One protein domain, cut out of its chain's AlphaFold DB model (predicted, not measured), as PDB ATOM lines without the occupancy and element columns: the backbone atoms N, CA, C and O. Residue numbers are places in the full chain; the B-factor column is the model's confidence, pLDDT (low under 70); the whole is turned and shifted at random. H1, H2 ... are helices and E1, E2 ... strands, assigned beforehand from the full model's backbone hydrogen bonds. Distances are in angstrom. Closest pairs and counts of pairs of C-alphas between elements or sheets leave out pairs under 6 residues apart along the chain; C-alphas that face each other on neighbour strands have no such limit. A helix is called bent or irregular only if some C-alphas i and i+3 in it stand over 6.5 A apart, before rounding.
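AT A GLANCE: This is residues 447 to 558 of the 558 residues of an uncharacterized protein of Vanilla planifolia (UniProt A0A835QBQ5). A small sheet of three parallel strands, in the order E2 E1 E3, has H1 over one face; the long helices H3 and H4 run the same way, loosely side by side, with H4 away from the sheet. Residues 551 to 558 stick out as a tail. The 112 printed residues hold three named strands and four named helices, E1 H1 E2 H2 E3 H3 H4, mostly helix. The whole is compact, with a radius of gyration of the C-alphas of 14.5 A and spans of 35 by 33 by 26 A.

HOW THE PARTS SIT: E1, residues 447 to 450, is the inner strand, between E2, residues 471 to 473, and E3, residues 490 to 493. Within hydrogen-bond range are N 448 and O 471, 2.9 A, and N 491 and O 447, 2.8 A. H1, residues 458 to 467, is on the sheet at a height of 9.0 A, making two layers, a helix over one face; its closest C-alpha pair with E2 is Tyr 462 and Pro 472, 6.0 A. E1, H1, E2 form a strand-helix-strand unit, parallel neighbours joined through a helix; E2, H2 (residues 477 to 481), E3 form a split one, with E1 between; both crossovers are right-handed. H3, residues 496 to 511, and H4, residues 529 to 545, are close but not clearly touching: the closest C-alphas, Glu 496 and Phe 535, are 7.6 A apart, at a shallow tilt of 20 degrees. Every O i to N i+4 pair is within hydrogen-bond range in H1, H2 and H4; in H3 4 of 12 are, beside 7 of 13 O i to N i+3 pairs.

IN THESE COORDINATES: E1 begins at C-alpha 447 (152.757, 195.773, 129.278). H1 is 14.0 A long. H3, 24.8 A, is irregular, with C-alphas 497 and 500 7.5 A apart, and has a kink of 43 degrees near residue 503. H4, 24.7 A, ends at C-alpha 545 (162.697, 183.681, 106.740).

THE WHOLE: The C-alphas of Lys 482 and Gln 558, the farthest apart, are 43.5 A apart. The printed part has no cut; H3 to H4 is a long link of 17 residues. Residues 509 to 558 are under pLDDT 70.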
ATOM      1  N   SER A 447     153.308 194.761 130.179       95.81
ATOM      2  CA  SER A 447     152.757 195.773 129.278       95.81
ATOM      3  C   SER A 447     152.043 195.086 128.121       95.81
ATOM      4  O   SER A 447     152.652 194.283 127.428       95.81
ATOM      5  N   VAL A 448     150.765 195.384 127.886       96.75
ATOM      6  CA  VAL A 448     149.969 194.710 126.844       96.75
ATOM      7  C   VAL A 448     149.499 195.718 125.801       96.75
ATOM      8  O   VAL A 448     148.653 196.558 126.091       96.75
ATOM      9  N   PHE A 449     150.020 195.653 124.579       96.81
ATOM     10  CA  PHE A 449     149.487 196.421 123.456       96.81
ATOM     11  C   PHE A 449     148.343 195.657 122.782       96.81
ATOM     12  O   PHE A 449     148.465 194.468 122.504       96.81
ATOM     13  N   ILE A 450     147.237 196.350 122.513       96.94
ATOM     14  CA  ILE A 450     146.023 195.792 121.905       96.94
ATOM     15  C   ILE A 450     145.805 196.510 120.569       96.94
ATOM     16  O   ILE A 450     145.699 197.740 120.545       96.94
ATOM     17  N   THR A 451     145.747 195.778 119.455       96.62
ATOM     18  CA  THR A 451     145.600 196.399 118.126       96.62
ATOM     19  C   THR A 451     144.161 196.887 117.856       96.62
ATOM     20  O   THR A 451     143.216 196.368 118.456       96.62
ATOM     21  N   PRO A 452     143.951 197.916 117.005       94.81
ATOM     22  CA  PRO A 452     142.666 198.629 116.877       94.81
ATOM     23  C   PRO A 452     141.424 197.779 116.556       94.81
ATOM     24  O   PRO A 452     140.318 198.147 116.947       94.81
ATOM     25  N   ARG A 453     141.588 196.664 115.841       94.12
ATOM     26  CA  ARG A 453     140.537 195.767 115.335       94.12
ATOM     27  C   ARG A 453     140.520 194.410 116.046       94.12
ATOM     28  O   ARG A 453     139.962 193.443 115.515       94.12
ATOM     29  N   THR A 454     141.109 194.286 117.236       94.94
ATOM     30  CA  THR A 454     140.862 193.109 118.086       94.94
ATOM     31  C   THR A 454     139.370 192.984 118.405       94.94
ATOM     32  O   THR A 454     138.708 193.982 118.684       94.94
ATOM     33  N   LYS A 455     138.851 191.751 118.392       94.31
ATOM     34  CA  LYS A 455     137.481 191.390 118.798       94.31
ATOM     35  C   LYS A 455     137.594 190.403 119.966       94.31
ATOM     36  O   LYS A 455     138.290 189.410 119.777       94.31
ATOM     37  N   PRO A 456     136.942 190.597 121.130       95.25
ATOM     38  CA  PRO A 456     135.870 191.555 121.446       95.25
ATOM     39  C   PRO A 456     136.329 193.022 121.504       95.25
ATOM     40  O   PRO A 456     137.511 193.295 121.332       95.25
ATOM     41  N   ASN A 457     135.385 193.958 121.722       95.88
ATOM     42  CA  ASN A 457     135.662 195.401 121.801       95.88
ATOM     43  C   ASN A 457     136.911 195.676 122.654       95.88
ATOM     44  O   ASN A 457     137.030 195.136 123.757       95.88
ATOM     45  N   GLN A 458     137.794 196.546 122.157       95.88
ATOM     46  CA  GLN A 458     139.026 196.923 122.832       95.88
ATOM     47  C   GLN A 458     138.793 197.270 124.303       95.88
ATOM     48  O   GLN A 458     139.540 196.783 125.139       95.88
ATOM     49  N   ASP A 459     137.754 198.043 124.645       96.31
ATOM     50  CA  ASP A 459     137.466 198.444 126.035       96.31
ATOM     51  C   ASP A 459     137.297 197.250 126.988       96.31
ATOM     52  O   ASP A 459     137.714 197.311 128.145       96.31
ATOM     53  N   LEU A 460     136.732 196.142 126.498       96.31
ATOM     54  CA  LEU A 460     136.574 194.909 127.268       96.31
ATOM     55  C   LEU A 460     137.925 194.212 127.465       96.31
ATOM     56  O   LEU A 460     138.206 193.734 128.561       96.31
ATOM     57  N   ILE A 461     138.795 194.219 126.451       96.75
ATOM     58  CA  ILE A 461     140.166 193.696 126.562       96.75
ATOM     59  C   ILE A 461     141.008 194.597 127.488       96.75
ATOM     60  O   ILE A 461     141.702 194.086 128.363       96.75
ATOM     61  N   TYR A 462     140.895 195.928 127.385       96.38
ATOM     62  CA  TYR A 462     141.503 196.901 128.304       96.38
ATOM     63  C   TYR A 462     141.055 196.659 129.751       96.38
ATOM     64  O   TYR A 462     141.894 196.627 130.656       96.38
ATOM     65  N   SER A 463     139.753 196.463 129.975       97.69
ATOM     66  CA  SER A 463     139.183 196.142 131.287       97.69
ATOM     67  C   SER A 463     139.737 194.823 131.830       97.69
ATOM     68  O   SER A 463     140.207 194.787 132.966       97.69
ATOM     69  N   LEU A 464     139.788 193.777 131.001       96.31
ATOM     70  CA  LEU A 464     140.301 192.459 131.374       96.31
ATOM     71  C   LEU A 464     141.795 192.476 131.721       96.31
ATOM     72  O   LEU A 464     142.186 191.945 132.757       96.31
ATOM     73  N   VAL A 465     142.628 193.127 130.902       96.69
ATOM     74  CA  VAL A 465     144.063 193.297 131.184       96.69
ATOM     75  C   VAL A 465     144.259 194.063 132.493       96.69
ATOM     76  O   VAL A 465     145.094 193.673 133.307       96.69
ATOM     77  N   THR A 466     143.462 195.108 132.732       96.06
ATOM     78  CA  THR A 466     143.514 195.890 133.979       96.06
ATOM     79  C   THR A 466     143.103 195.046 135.192       96.06
ATOM     80  O   THR A 466     143.770 195.099 136.225       96.06
ATOM     81  N   ALA A 467     142.054 194.227 135.073       96.06
ATOM     82  CA  ALA A 467     141.612 193.301 136.119       96.06
ATOM     83  C   ALA A 467     142.666 192.221 136.422       96.06
ATOM     84  O   ALA A 467     142.893 191.883 137.582       96.06
ATOM     85  N   ALA A 468     143.385 191.754 135.398       94.38
ATOM     86  CA  ALA A 468     144.530 190.849 135.514       94.38
ATOM     87  C   ALA A 468     145.831 191.533 135.998       94.38
ATOM     88  O   ALA A 468     146.897 190.921 135.961       94.38
ATOM     89  N   GLN A 469     145.767 192.794 136.451       95.19
ATOM     90  CA  GLN A 469     146.902 193.619 136.901       95.19
ATOM     91  C   GLN A 469     147.961 193.931 135.822       95.19
ATOM     92  O   GLN A 469     149.046 194.417 136.146       95.19
ATOM     93  N   GLY A 470     147.666 193.697 134.541       96.06
ATOM     94  CA  GLY A 470     148.506 194.131 133.425       96.06
ATOM     95  C   GLY A 470     148.404 195.639 133.172       96.06
ATOM     96  O   GLY A 470     147.453 196.301 133.592       96.06
ATOM     97  N   GLN A 471     149.379 196.195 132.452       96.25
ATOM     98  CA  GLN A 471     149.368 197.594 132.016       96.25
ATOM     99  C   GLN A 471     149.026 197.679 130.524       96.25
ATOM    100  O   GLN A 471     149.896 197.447 129.684       96.25
ATOM    101  N   PRO A 472     147.779 198.003 130.144       96.50
ATOM    102  CA  PRO A 472     147.421 198.016 128.739       96.50
ATOM    103  C   PRO A 472     147.884 199.318 128.057       96.50
ATOM    104  O   PRO A 472     147.528 200.431 128.460       96.50
ATOM    105  N   LEU A 473     148.683 199.187 127.000       95.62
ATOM    106  CA  LEU A 473     149.258 200.292 126.239       95.62
ATOM    107  C   LEU A 473     148.290 200.763 125.150       95.62
ATOM    108  O   LEU A 473     147.940 200.005 124.252       95.62
ATOM    109  N   LYS A 474     147.918 202.049 125.182       92.38
ATOM    110  CA  LYS A 474     146.981 202.635 124.203       92.38
ATOM    111  C   LYS A 474     147.592 202.964 122.838       92.38
ATOM    112  O   LYS A 474     146.868 203.026 121.852       92.38
ATOM    113  N   GLN A 475     148.898 203.228 122.769       90.25
ATOM    114  CA  GLN A 475     149.581 203.631 121.532       90.25
ATOM    115  C   GLN A 475     151.040 203.162 121.521       90.25
ATOM    116  O   GLN A 475     151.902 203.799 122.129       90.25
ATOM    117  N   LEU A 476     151.338 202.094 120.777       86.75
ATOM    118  CA  LEU A 476     152.714 201.609 120.620       86.75
ATOM    119  C   LEU A 476     153.555 202.499 119.682       86.75
ATOM    120  O   LEU A 476     154.761 202.638 119.870       86.75
ATOM    121  N   GLY A 477     152.914 203.228 118.759       84.56
ATOM    122  CA  GLY A 477     153.582 204.198 117.879       84.56
ATOM    123  C   GLY A 477     154.366 205.296 118.617       84.56
ATOM    124  O   GLY A 477     155.350 205.810 118.091       84.56
ATOM    125  N   ARG A 478     154.005 205.615 119.870       79.56
ATOM    126  CA  ARG A 478     154.739 206.597 120.689       79.56
ATOM    127  C   ARG A 478     156.083 206.071 121.202       79.56
ATOM    128  O   ARG A 478     157.000 206.868 121.374       79.56
ATOM    129  N   PHE A 479     156.197 204.755 121.396       79.44
ATOM    130  CA  PHE A 479     157.456 204.068 121.702       79.44
ATOM    131  C   PHE A 479     158.333 203.918 120.453       79.44
ATOM    132  O   PHE A 479     159.545 203.918 120.570       79.44
ATOM    133  N   MET A 480     157.731 203.862 119.260       77.06
ATOM    134  CA  MET A 480     158.459 203.800 117.984       77.06
ATOM    135  C   MET A 480     159.001 205.150 117.494       77.06
ATOM    136  O   MET A 480     159.979 205.176 116.748       77.06
ATOM    137  N   ALA A 481     158.345 206.259 117.856       81.62
ATOM    138  CA  ALA A 481     158.732 207.612 117.442       81.62
ATOM    139  C   ALA A 481     159.935 208.162 118.226       81.62
ATOM    140  O   ALA A 481     160.689 208.994 117.723       81.62
ATOM    141  N   LYS A 482     160.123 207.693 119.461       79.25
ATOM    142  CA  LYS A 482     161.367 207.868 120.209       79.25
ATOM    143  C   LYS A 482     162.260 206.661 119.935       79.25
ATOM    144  O   LYS A 482     161.754 205.577 119.685       79.25
ATOM    145  N   LYS A 483     163.583 206.810 120.027       76.81
ATOM    146  CA  LYS A 483     164.520 205.665 119.979       76.81
ATOM    147  C   LYS A 483     164.580 204.923 121.327       76.81
ATOM    148  O   LYS A 483     165.623 204.394 121.702       76.81
ATOM    149  N   ASP A 484     163.476 204.946 122.068       80.50
ATOM    150  CA  ASP A 484     163.360 204.310 123.370       80.50
ATOM    151  C   ASP A 484     163.203 202.804 123.133       80.50
ATOM    152  O   ASP A 484     162.515 202.382 122.200       80.50
ATOM    153  N   LYS A 485     163.858 201.979 123.954       87.62
ATOM    154  CA  LYS A 485     163.686 200.525 123.869       87.62
ATOM    155  C   LYS A 485     162.221 200.175 124.148       87.62
ATOM    156  O   LYS A 485     161.589 200.796 125.007       87.62
ATOM    157  N   LEU A 486     161.692 199.179 123.436       88.88
ATOM    158  CA  LEU A 486     160.420 198.567 123.823       88.88
ATOM    159  C   LEU A 486     160.568 198.000 125.248       88.88
ATOM    160  O   LEU A 486     161.667 197.571 125.602       88.88
ATOM    161  N   PRO A 487     159.515 198.028 126.086       89.50
ATOM    162  CA  PRO A 487     159.590 197.401 127.399       89.50
ATOM    163  C   PRO A 487     159.821 195.896 127.230       89.50
ATOM    164  O   PRO A 487     159.127 195.264 126.437       89.50
ATOM    165  N   ASP A 488     160.766 195.333 127.988       89.62
ATOM    166  CA  ASP A 488     161.221 193.939 127.828       89.62
ATOM    167  C   ASP A 488     160.097 192.895 128.067       89.62
ATOM    168  O   ASP A 488     160.190 191.763 127.595       89.62
ATOM    169  N   ASP A 489     159.018 193.308 128.748       91.12
ATOM    170  CA  ASP A 489     157.787 192.561 129.064       91.12
ATOM    171  C   ASP A 489     156.575 192.985 128.191       91.12
ATOM    172  O   ASP A 489     155.450 193.151 128.692       91.12
ATOM    173  N   LEU A 490     156.778 193.237 126.893       94.31
ATOM    174  CA  LEU A 490     155.708 193.643 125.973       94.31
ATOM    175  C   LEU A 490     154.956 192.442 125.372       94.31
ATOM    176  O   LEU A 490     155.503 191.648 124.620       94.31
ATOM    177  N   LEU A 491     153.651 192.367 125.620       95.00
ATOM    178  CA  LEU A 491     152.732 191.438 124.962       95.00
ATOM    179  C   LEU A 491     151.914 192.181 123.896       95.00
ATOM    180  O   LEU A 491     151.244 193.161 124.213       95.00
ATOM    181  N   ILE A 492     151.910 191.713 122.644       96.12
ATOM    182  CA  ILE A 492     151.017 192.238 121.594       96.12
ATOM    183  C   ILE A 492     149.840 191.275 121.401       96.12
ATOM    184  O   ILE A 492     150.013 190.146 120.948       96.12
ATOM    185  N   LEU A 493     148.632 191.749 121.711       96.31
ATOM    186  CA  LEU A 493     147.368 191.097 121.381       96.31
ATOM    187  C   LEU A 493     146.833 191.684 120.073       96.31
ATOM    188  O   LEU A 493     146.540 192.879 119.999       96.31
ATOM    189  N   SER A 494     146.701 190.839 119.052       96.19
ATOM    190  CA  SER A 494     146.275 191.246 117.711       96.19
ATOM    191  C   SER A 494     145.255 190.282 117.106       96.19
ATOM    192  O   SER A 494     145.234 189.094 117.438       96.19
ATOM    193  N   SER A 495     144.400 190.802 116.226       95.31
ATOM    194  CA  SER A 495     143.534 190.006 115.352       95.31
ATOM    195  C   SER A 495     144.209 189.748 114.002       95.31
ATOM    196  O   SER A 495     145.138 190.447 113.604       95.31
ATOM    197  N   GLU A 496     143.718 188.758 113.255       92.44
ATOM    198  CA  GLU A 496     144.209 188.465 111.899       92.44
ATOM    199  C   GLU A 496     144.129 189.697 110.971       92.44
ATOM    200  O   GLU A 496     145.052 189.959 110.201       92.44
ATOM    201  N   GLU A 497     143.067 190.499 111.117       93.25
ATOM    202  CA  GLU A 497     142.834 191.757 110.390       93.25
ATOM    203  C   GLU A 497     143.923 192.816 110.639       93.25
ATOM    204  O   GLU A 497     144.205 193.627 109.758       93.25
ATOM    205  N   ASP A 498     144.548 192.800 111.820       95.00
ATOM    206  CA  ASP A 498     145.581 193.750 112.242       95.00
ATOM    207  C   ASP A 498     147.008 193.202 112.099       95.00
ATOM    208  O   ASP A 498     147.968 193.897 112.440       95.00
ATOM    209  N   PHE A 499     147.203 191.991 111.564       91.31
ATOM    210  CA  PHE A 499     148.544 191.408 111.440       91.31
ATOM    211  C   PHE A 499     149.511 192.311 110.655       91.31
ATOM    212  O   PHE A 499     150.666 192.465 111.044       91.31
ATOM    213  N   ALA A 500     149.032 192.983 109.602       92.25
ATOM    214  CA  ALA A 500     149.827 193.949 108.839       92.25
ATOM    215  C   ALA A 500     150.288 195.153 109.686       92.25
ATOM    216  O   ALA A 500     151.373 195.680 109.461       92.25
ATOM    217  N   ALA A 501     149.508 195.555 110.695       90.44
ATOM    218  CA  ALA A 501     149.918 196.574 111.657       90.44
ATOM    219  C   ALA A 501     150.946 196.038 112.668       90.44
ATOM    220  O   ALA A 501     151.691 196.834 113.230       90.44
ATOM    221  N   CYS A 502     151.029 194.721 112.893       93.00
ATOM    222  CA  CYS A 502     152.037 194.102 113.760       93.00
ATOM    223  C   CYS A 502     153.421 193.973 113.108       93.00
ATOM    224  O   CYS A 502     154.417 194.046 113.826       93.00
ATOM    225  N   VAL A 503     153.503 193.813 111.781       92.06
ATOM    226  CA  VAL A 503     154.771 193.572 111.056       92.06
ATOM    227  C   VAL A 503     155.889 194.572 111.421       92.06
ATOM    228  O   VAL A 503     156.957 194.104 111.811       92.06
ATOM    229  N   PRO A 504     155.674 195.906 111.461       89.62
ATOM    230  CA  PRO A 504     156.738 196.862 111.802       89.62
ATOM    231  C   PRO A 504     157.260 196.768 113.245       89.62
ATOM    232  O   PRO A 504     158.303 197.342 113.561       89.62
ATOM    233  N   TYR A 505     156.528 196.099 114.141       88.56
ATOM    234  CA  TYR A 505     156.983 195.818 115.505       88.56
ATOM    235  C   TYR A 505     157.855 194.556 115.530       88.56
ATOM    236  O   TYR A 505     158.903 194.566 116.167       88.56
ATOM    237  N   LEU A 506     157.476 193.528 114.761       86.94
ATOM    238  CA  LEU A 506     158.217 192.268 114.621       86.94
ATOM    239  C   LEU A 506     159.532 192.437 113.845       86.94
ATOM    240  O   LEU A 506     160.531 191.813 114.178       86.94
ATOM    241  N   GLU A 507     159.574 193.305 112.835       87.44
ATOM    242  CA  GLU A 507     160.795 193.550 112.054       87.44
ATOM    243  C   GLU A 507     161.887 194.264 112.866       87.44
ATOM    244  O   GLU A 507     163.073 194.005 112.667       87.44
ATOM    245  N   LYS A 508     161.520 195.119 113.832       78.44
ATOM    246  CA  LYS A 508     162.510 195.764 114.713       78.44
ATOM    247  C   LYS A 508     163.080 194.828 115.778       78.44
ATOM    248  O   LYS A 508     164.145 195.123 116.317       78.44
ATOM    249  N   GLU A 509     162.432 193.698 116.052       65.62
ATOM    250  CA  GLU A 509     162.923 192.698 117.008       65.62
ATOM    251  C   GLU A 509     164.203 191.996 116.555       65.62
ATOM    252  O   GLU A 509     164.953 191.525 117.402       65.62
ATOM    253  N   GLN A 510     164.548 192.013 115.260       55.81
ATOM    254  CA  GLN A 510     165.863 191.538 114.795       55.81
ATOM    255  C   GLN A 510     167.055 192.316 115.401       55.81
ATOM    256  O   GLN A 510     168.202 191.924 115.198       55.81
ATOM    257  N   GLN A 511     166.810 193.399 116.150       48.91
ATOM    258  CA  GLN A 511     167.816 194.155 116.906       48.91
ATOM    259  C   GLN A 511     167.760 193.933 118.433       48.91
ATOM    260  O   GLN A 511     168.582 194.503 119.152       48.91
ATOM    261  N   PHE A 512     166.822 193.129 118.944       42.06
ATOM    262  CA  PHE A 512     166.600 192.904 120.378       42.06
ATOM    263  C   PHE A 512     166.650 191.407 120.748       42.06
ATOM    264  O   PHE A 512     166.659 190.531 119.888       42.06
ATOM    265  N   SER A 513     166.798 191.115 122.045       36.34
ATOM    266  CA  SER A 513     167.073 189.759 122.546       36.34
ATOM    267  C   SER A 513     165.953 188.769 122.202       36.34
ATOM    268  O   SER A 513     164.778 189.069 122.390       36.34
ATOM    269  N   ALA A 514     166.318 187.554 121.786       38.56
ATOM    270  CA  ALA A 514     165.409 186.521 121.270       38.56
ATOM    271  C   ALA A 514     164.458 185.871 122.312       38.56
ATOM    272  O   ALA A 514     164.014 184.743 122.113       38.56
ATOM    273  N   GLN A 515     164.169 186.534 123.436       32.97
ATOM    274  CA  GLN A 515     163.417 185.976 124.573       32.97
ATOM    275  C   GLN A 515     162.042 186.628 124.826       32.97
ATOM    276  O   GLN A 515     161.303 186.138 125.679       32.97
ATOM    277  N   SER A 516     161.680 187.707 124.120       38.31
ATOM    278  CA  SER A 516     160.691 188.673 124.639       38.31
ATOM    279  C   SER A 516     159.298 188.709 123.991       38.31
ATOM    280  O   SER A 516     158.499 189.543 124.406       38.31
ATOM    281  N   PHE A 517     158.932 187.816 123.055       42.22
ATOM    282  CA  PHE A 517     157.589 187.859 122.440       42.22
ATOM    283  C   PHE A 517     156.837 186.529 122.324       42.22
ATOM    284  O   PHE A 517     157.138 185.666 121.502       42.22
ATOM    285  N   TYR A 518     155.722 186.452 123.057       46.59
ATOM    286  CA  TYR A 518     154.663 185.465 122.849       46.59
ATOM    287  C   TYR A 518     153.514 186.096 122.052       46.59
ATOM    288  O   TYR A 518     152.613 186.712 122.621       46.59
ATOM    289  N   LEU A 519     153.501 185.913 120.727       43.81
ATOM    290  CA  LEU A 519     152.327 186.214 119.894       43.81
ATOM    291  C   LEU A 519     151.213 185.182 120.139       43.81
ATOM    292  O   LEU A 519     150.969 184.285 119.330       43.81
ATOM    293  N   MET A 520     150.511 185.305 121.263       43.94
ATOM    294  CA  MET A 520     149.319 184.504 121.521       43.94
ATOM    295  C   MET A 520     148.113 185.060 120.750       43.94
ATOM    296  O   MET A 520     147.392 185.945 121.214       43.94
ATOM    297  N   ALA A 521     147.861 184.482 119.572       46.22
ATOM    298  CA  ALA A 521     146.647 184.676 118.774       46.22
ATOM    299  C   ALA A 521     145.423 184.001 119.434       46.22
ATOM    300  O   ALA A 521     144.856 183.030 118.931       46.22
ATOM    301  N   LEU A 522     145.033 184.502 120.605       46.31
ATOM    302  CA  LEU A 522     144.117 183.833 121.534       46.31
ATOM    303  C   LEU A 522     142.631 183.865 121.170       46.31
ATOM    304  O   LEU A 522     141.821 183.239 121.843       46.31
ATOM    305  N   LEU A 523     142.261 184.590 120.117       43.88
ATOM    306  CA  LEU A 523     140.860 184.869 119.793       43.88
ATOM    307  C   LEU A 523     140.355 184.050 118.591       43.88
ATOM    308  O   LEU A 523     139.155 184.011 118.336       43.88
ATOM    309  N   SER A 524     141.239 183.328 117.889       43.31
ATOM    310  CA  SER A 524     140.898 182.618 116.646       43.31
ATOM    311  C   SER A 524     140.476 181.150 116.813       43.31
ATOM    312  O   SER A 524     140.065 180.543 115.829       43.31
ATOM    313  N   ARG A 525     140.516 180.555 118.020       39.41
ATOM    314  CA  ARG A 525     140.218 179.111 118.214       39.41
ATOM    315  C   ARG A 525     138.756 178.720 117.903       39.41
ATOM    316  O   ARG A 525     138.484 177.553 117.651       39.41
ATOM    317  N   SER A 526     137.840 179.695 117.868       44.94
ATOM    318  CA  SER A 526     136.403 179.515 117.561       44.94
ATOM    319  C   SER A 526     135.973 180.100 116.198       44.94
ATOM    320  O   SER A 526     134.881 179.823 115.703       44.94
ATOM    321  N   TRP A 527     136.840 180.883 115.540       39.28
ATOM    322  CA  TRP A 527     136.529 181.599 114.296       39.28
ATOM    323  C   TRP A 527     137.304 180.980 113.123       39.28
ATOM    324  O   TRP A 527     138.331 181.497 112.698       39.28
ATOM    325  N   ASN A 528     136.768 179.873 112.599       44.16
ATOM    326  CA  ASN A 528     137.268 179.109 111.445       44.16
ATOM    327  C   ASN A 528     138.648 178.428 111.626       44.16
ATOM    328  O   ASN A 528     139.699 179.018 111.381       44.16
ATOM    329  N   LEU A 529     138.614 177.120 111.924       38.75
ATOM    330  CA  LEU A 529     139.785 176.240 112.083       38.75
ATOM    331  C   LEU A 529     140.794 176.308 110.915       38.75
ATOM    332  O   LEU A 529     141.996 176.150 111.129       38.75
ATOM    333  N   GLN A 530     140.322 176.537 109.681       44.50
ATOM    334  CA  GLN A 530     141.197 176.632 108.507       44.50
ATOM    335  C   GLN A 530     142.025 177.925 108.509       44.50
ATOM    336  O   GLN A 530     143.203 177.890 108.155       44.50
ATOM    337  N   GLY A 531     141.443 179.046 108.953       47.72
ATOM    338  CA  GLY A 531     142.143 180.330 109.067       47.72
ATOM    339  C   GLY A 531     143.234 180.284 110.134       47.72
ATOM    340  O   GLY A 531     144.370 180.685 109.881       47.72
ATOM    341  N   THR A 532     142.942 179.682 111.293       51.00
ATOM    342  CA  THR A 532     143.908 179.553 112.396       51.00
ATOM    343  C   THR A 532     145.156 178.775 111.976       51.00
ATOM    344  O   THR A 532     146.275 179.225 112.222       51.00
ATOM    345  N   ALA A 533     144.991 177.635 111.298       41.91
ATOM    346  CA  ALA A 533     146.116 176.857 110.776       41.91
ATOM    347  C   ALA A 533     146.931 177.649 109.738       41.91
ATOM    348  O   ALA A 533     148.164 177.645 109.785       41.91
ATOM    349  N   PHE A 534     146.265 178.378 108.837       45.78
ATOM    350  CA  PHE A 534     146.937 179.195 107.824       45.78
ATOM    351  C   PHE A 534     147.737 180.352 108.443       45.78
ATOM    352  O   PHE A 534     148.865 180.612 108.019       45.78
ATOM    353  N   PHE A 535     147.200 180.994 109.485       53.22
ATOM    354  CA  PHE A 535     147.882 182.028 110.266       53.22
ATOM    355  C   PHE A 535     149.165 181.490 110.915       53.22
ATOM    356  O   PHE A 535     150.240 182.050 110.697       53.22
ATOM    357  N   TRP A 536     149.093 180.358 111.629       46.41
ATOM    358  CA  TRP A 536     150.272 179.735 112.249       46.41
ATOM    359  C   TRP A 536     151.323 179.291 111.219       46.41
ATOM    360  O   TRP A 536     152.518 179.485 111.443       46.41
ATOM    361  N   ILE A 537     150.908 178.774 110.057       54.28
ATOM    362  CA  ILE A 537     151.822 178.448 108.945       54.28
ATOM    363  C   ILE A 537     152.501 179.714 108.400       54.28
ATOM    364  O   ILE A 537     153.703 179.697 108.130       54.28
ATOM    365  N   LYS A 538     151.759 180.816 108.240       51.25
ATOM    366  CA  LYS A 538     152.284 182.087 107.717       51.25
ATOM    367  C   LYS A 538     153.255 182.742 108.704       51.25
ATOM    368  O   LYS A 538     154.329 183.167 108.283       51.25
ATOM    369  N   LEU A 539     152.935 182.727 109.999       53.81
ATOM    370  CA  LEU A 539     153.805 183.201 111.078       53.81
ATOM    371  C   LEU A 539     155.093 182.365 111.172       53.81
ATOM    372  O   LEU A 539     156.187 182.926 111.167       53.81
ATOM    373  N   ARG A 540     154.988 181.028 111.144       52.66
ATOM    374  CA  ARG A 540     156.151 180.121 111.152       52.66
ATOM    375  C   ARG A 540     157.053 180.329 109.933       52.66
ATOM    376  O   ARG A 540     158.266 180.415 110.090       52.66
ATOM    377  N   ARG A 541     156.478 180.473 108.731       53.72
ATOM    378  CA  ARG A 541     157.235 180.786 107.503       53.72
ATOM    379  C   ARG A 541     157.907 182.160 107.561       53.72
ATOM    380  O   ARG A 541     158.991 182.312 107.009       53.72
ATOM    381  N   HIS A 542     157.292 183.149 108.210       59.19
ATOM    382  CA  HIS A 542     157.905 184.464 108.398       59.19
ATOM    383  C   HIS A 542     159.094 184.392 109.361       59.19
ATOM    384  O   HIS A 542     160.171 184.863 109.005       59.19
ATOM    385  N   ALA A 543     158.942 183.743 110.519       57.41
ATOM    386  CA  ALA A 543     160.034 183.566 111.477       57.41
ATOM    387  C   ALA A 543     161.211 182.771 110.879       57.41
ATOM    388  O   ALA A 543     162.363 183.178 111.012       57.41
ATOM    389  N   GLN A 544     160.919 181.711 110.113       55.38
ATOM    390  CA  GLN A 544     161.929 180.942 109.373       55.38
ATOM    391  C   GLN A 544     162.679 181.781 108.326       55.38
ATOM    392  O   GLN A 544     163.881 181.592 108.159       55.38
ATOM    393  N   ARG A 545     162.017 182.728 107.642       61.19
ATOM    394  CA  ARG A 545     162.697 183.681 106.740       61.19
ATOM    395  C   ARG A 545     163.565 184.692 107.488       61.19
ATOM    396  O   ARG A 545     164.577 185.116 106.946       61.19
ATOM    397  N   CYS A 546     163.184 185.065 108.708       57.34
ATOM    398  CA  CYS A 546     163.924 186.016 109.542       57.34
ATOM    399  C   CYS A 546     165.095 185.387 110.321       57.34
ATOM    400  O   CYS A 546     165.794 186.111 111.028       57.34
ATOM    401  N   GLY A 547     165.315 184.072 110.204       58.09
ATOM    402  CA  GLY A 547     166.380 183.353 110.915       58.09
ATOM    403  C   GLY A 547     166.097 183.088 112.399       58.09
ATOM    404  O   GLY A 547     166.999 182.672 113.120       58.09
ATOM    405  N   SER A 548     164.866 183.317 112.864       47.31
ATOM    406  CA  SER A 548     164.477 183.169 114.271       47.31
ATOM    407  C   SER A 548     163.919 181.771 114.546       47.31
ATOM    408  O   SER A 548     162.917 181.359 113.952       47.31
ATOM    409  N   GLU A 549     164.536 181.041 115.475       37.56
ATOM    410  CA  GLU A 549     164.048 179.735 115.921       37.56
ATOM    411  C   GLU A 549     162.892 179.905 116.919       37.56
ATOM    412  O   GLU A 549     163.088 180.245 118.081       37.56
ATOM    413  N   VAL A 550     161.658 179.682 116.455       39.25
ATOM    414  CA  VAL A 550     160.469 179.690 117.322       39.25
ATOM    415  C   VAL A 550     160.392 178.359 118.064       39.25
ATOM    416  O   VAL A 550     159.882 177.369 117.530       39.25
ATOM    417  N   THR A 551     160.883 178.336 119.300       33.88
ATOM    418  CA  THR A 551     160.751 177.190 120.204       33.88
ATOM    419  C   THR A 551     159.289 177.010 120.619       33.88
ATOM    420  O   THR A 551     158.772 177.758 121.447       33.88
ATOM    421  N   MET A 552     158.614 176.007 120.055       30.27
ATOM    422  CA  MET A 552     157.354 175.508 120.609       30.27
ATOM    423  C   MET A 552     157.671 174.547 121.757       30.27
ATOM    424  O   MET A 552     158.297 173.512 121.529       30.27
ATOM    425  N   GLU A 553     157.210 174.843 122.972       28.53
ATOM    426  CA  GLU A 553     157.140 173.812 124.008       28.53
ATOM    427  C   GLU A 553     156.033 172.810 123.643       28.53
ATOM    428  O   GLU A 553     154.864 173.168 123.498       28.53
ATOM    429  N   ASN A 554     156.397 171.533 123.494       26.92
ATOM    430  CA  ASN A 554     155.470 170.456 123.114       26.92
ATOM    431  C   ASN A 554     154.434 170.098 124.205       26.92
ATOM    432  O   ASN A 554     153.602 169.221 123.991       26.92
ATOM    433  N   SER A 555     154.454 170.777 125.353       27.89
ATOM    434  CA  SER A 555     153.531 170.591 126.483       27.89
ATOM    435  C   SER A 555     152.079 171.000 126.191       27.89
ATOM    436  O   SER A 555     151.209 170.748 127.017       27.89
ATOM    437  N   PHE A 556     151.798 171.615 125.035       26.88
ATOM    438  CA  PHE A 556     150.472 172.143 124.673       26.88
ATOM    439  C   PHE A 556     149.655 171.252 123.711       26.88
ATOM    440  O   PHE A 556     148.584 171.654 123.256       26.88
ATOM    441  N   PHE A 557     150.167 170.066 123.357       25.31
ATOM    442  CA  PHE A 557     149.519 169.105 122.442       25.31
ATOM    443  C   PHE A 557     149.074 167.790 123.116       25.31
ATOM    444  O   PHE A 557     148.674 166.863 122.409       25.31
ATOM    445  N   GLN A 558     149.134 167.716 124.450       24.80
ATOM    446  CA  GLN A 558     148.626 166.604 125.266       24.80
ATOM    447  C   GLN A 558     147.382 167.026 126.052       24.80
ATOM    448  O   GLN A 558     147.375 168.180 126.536       24.80
TER     449      GLN A 558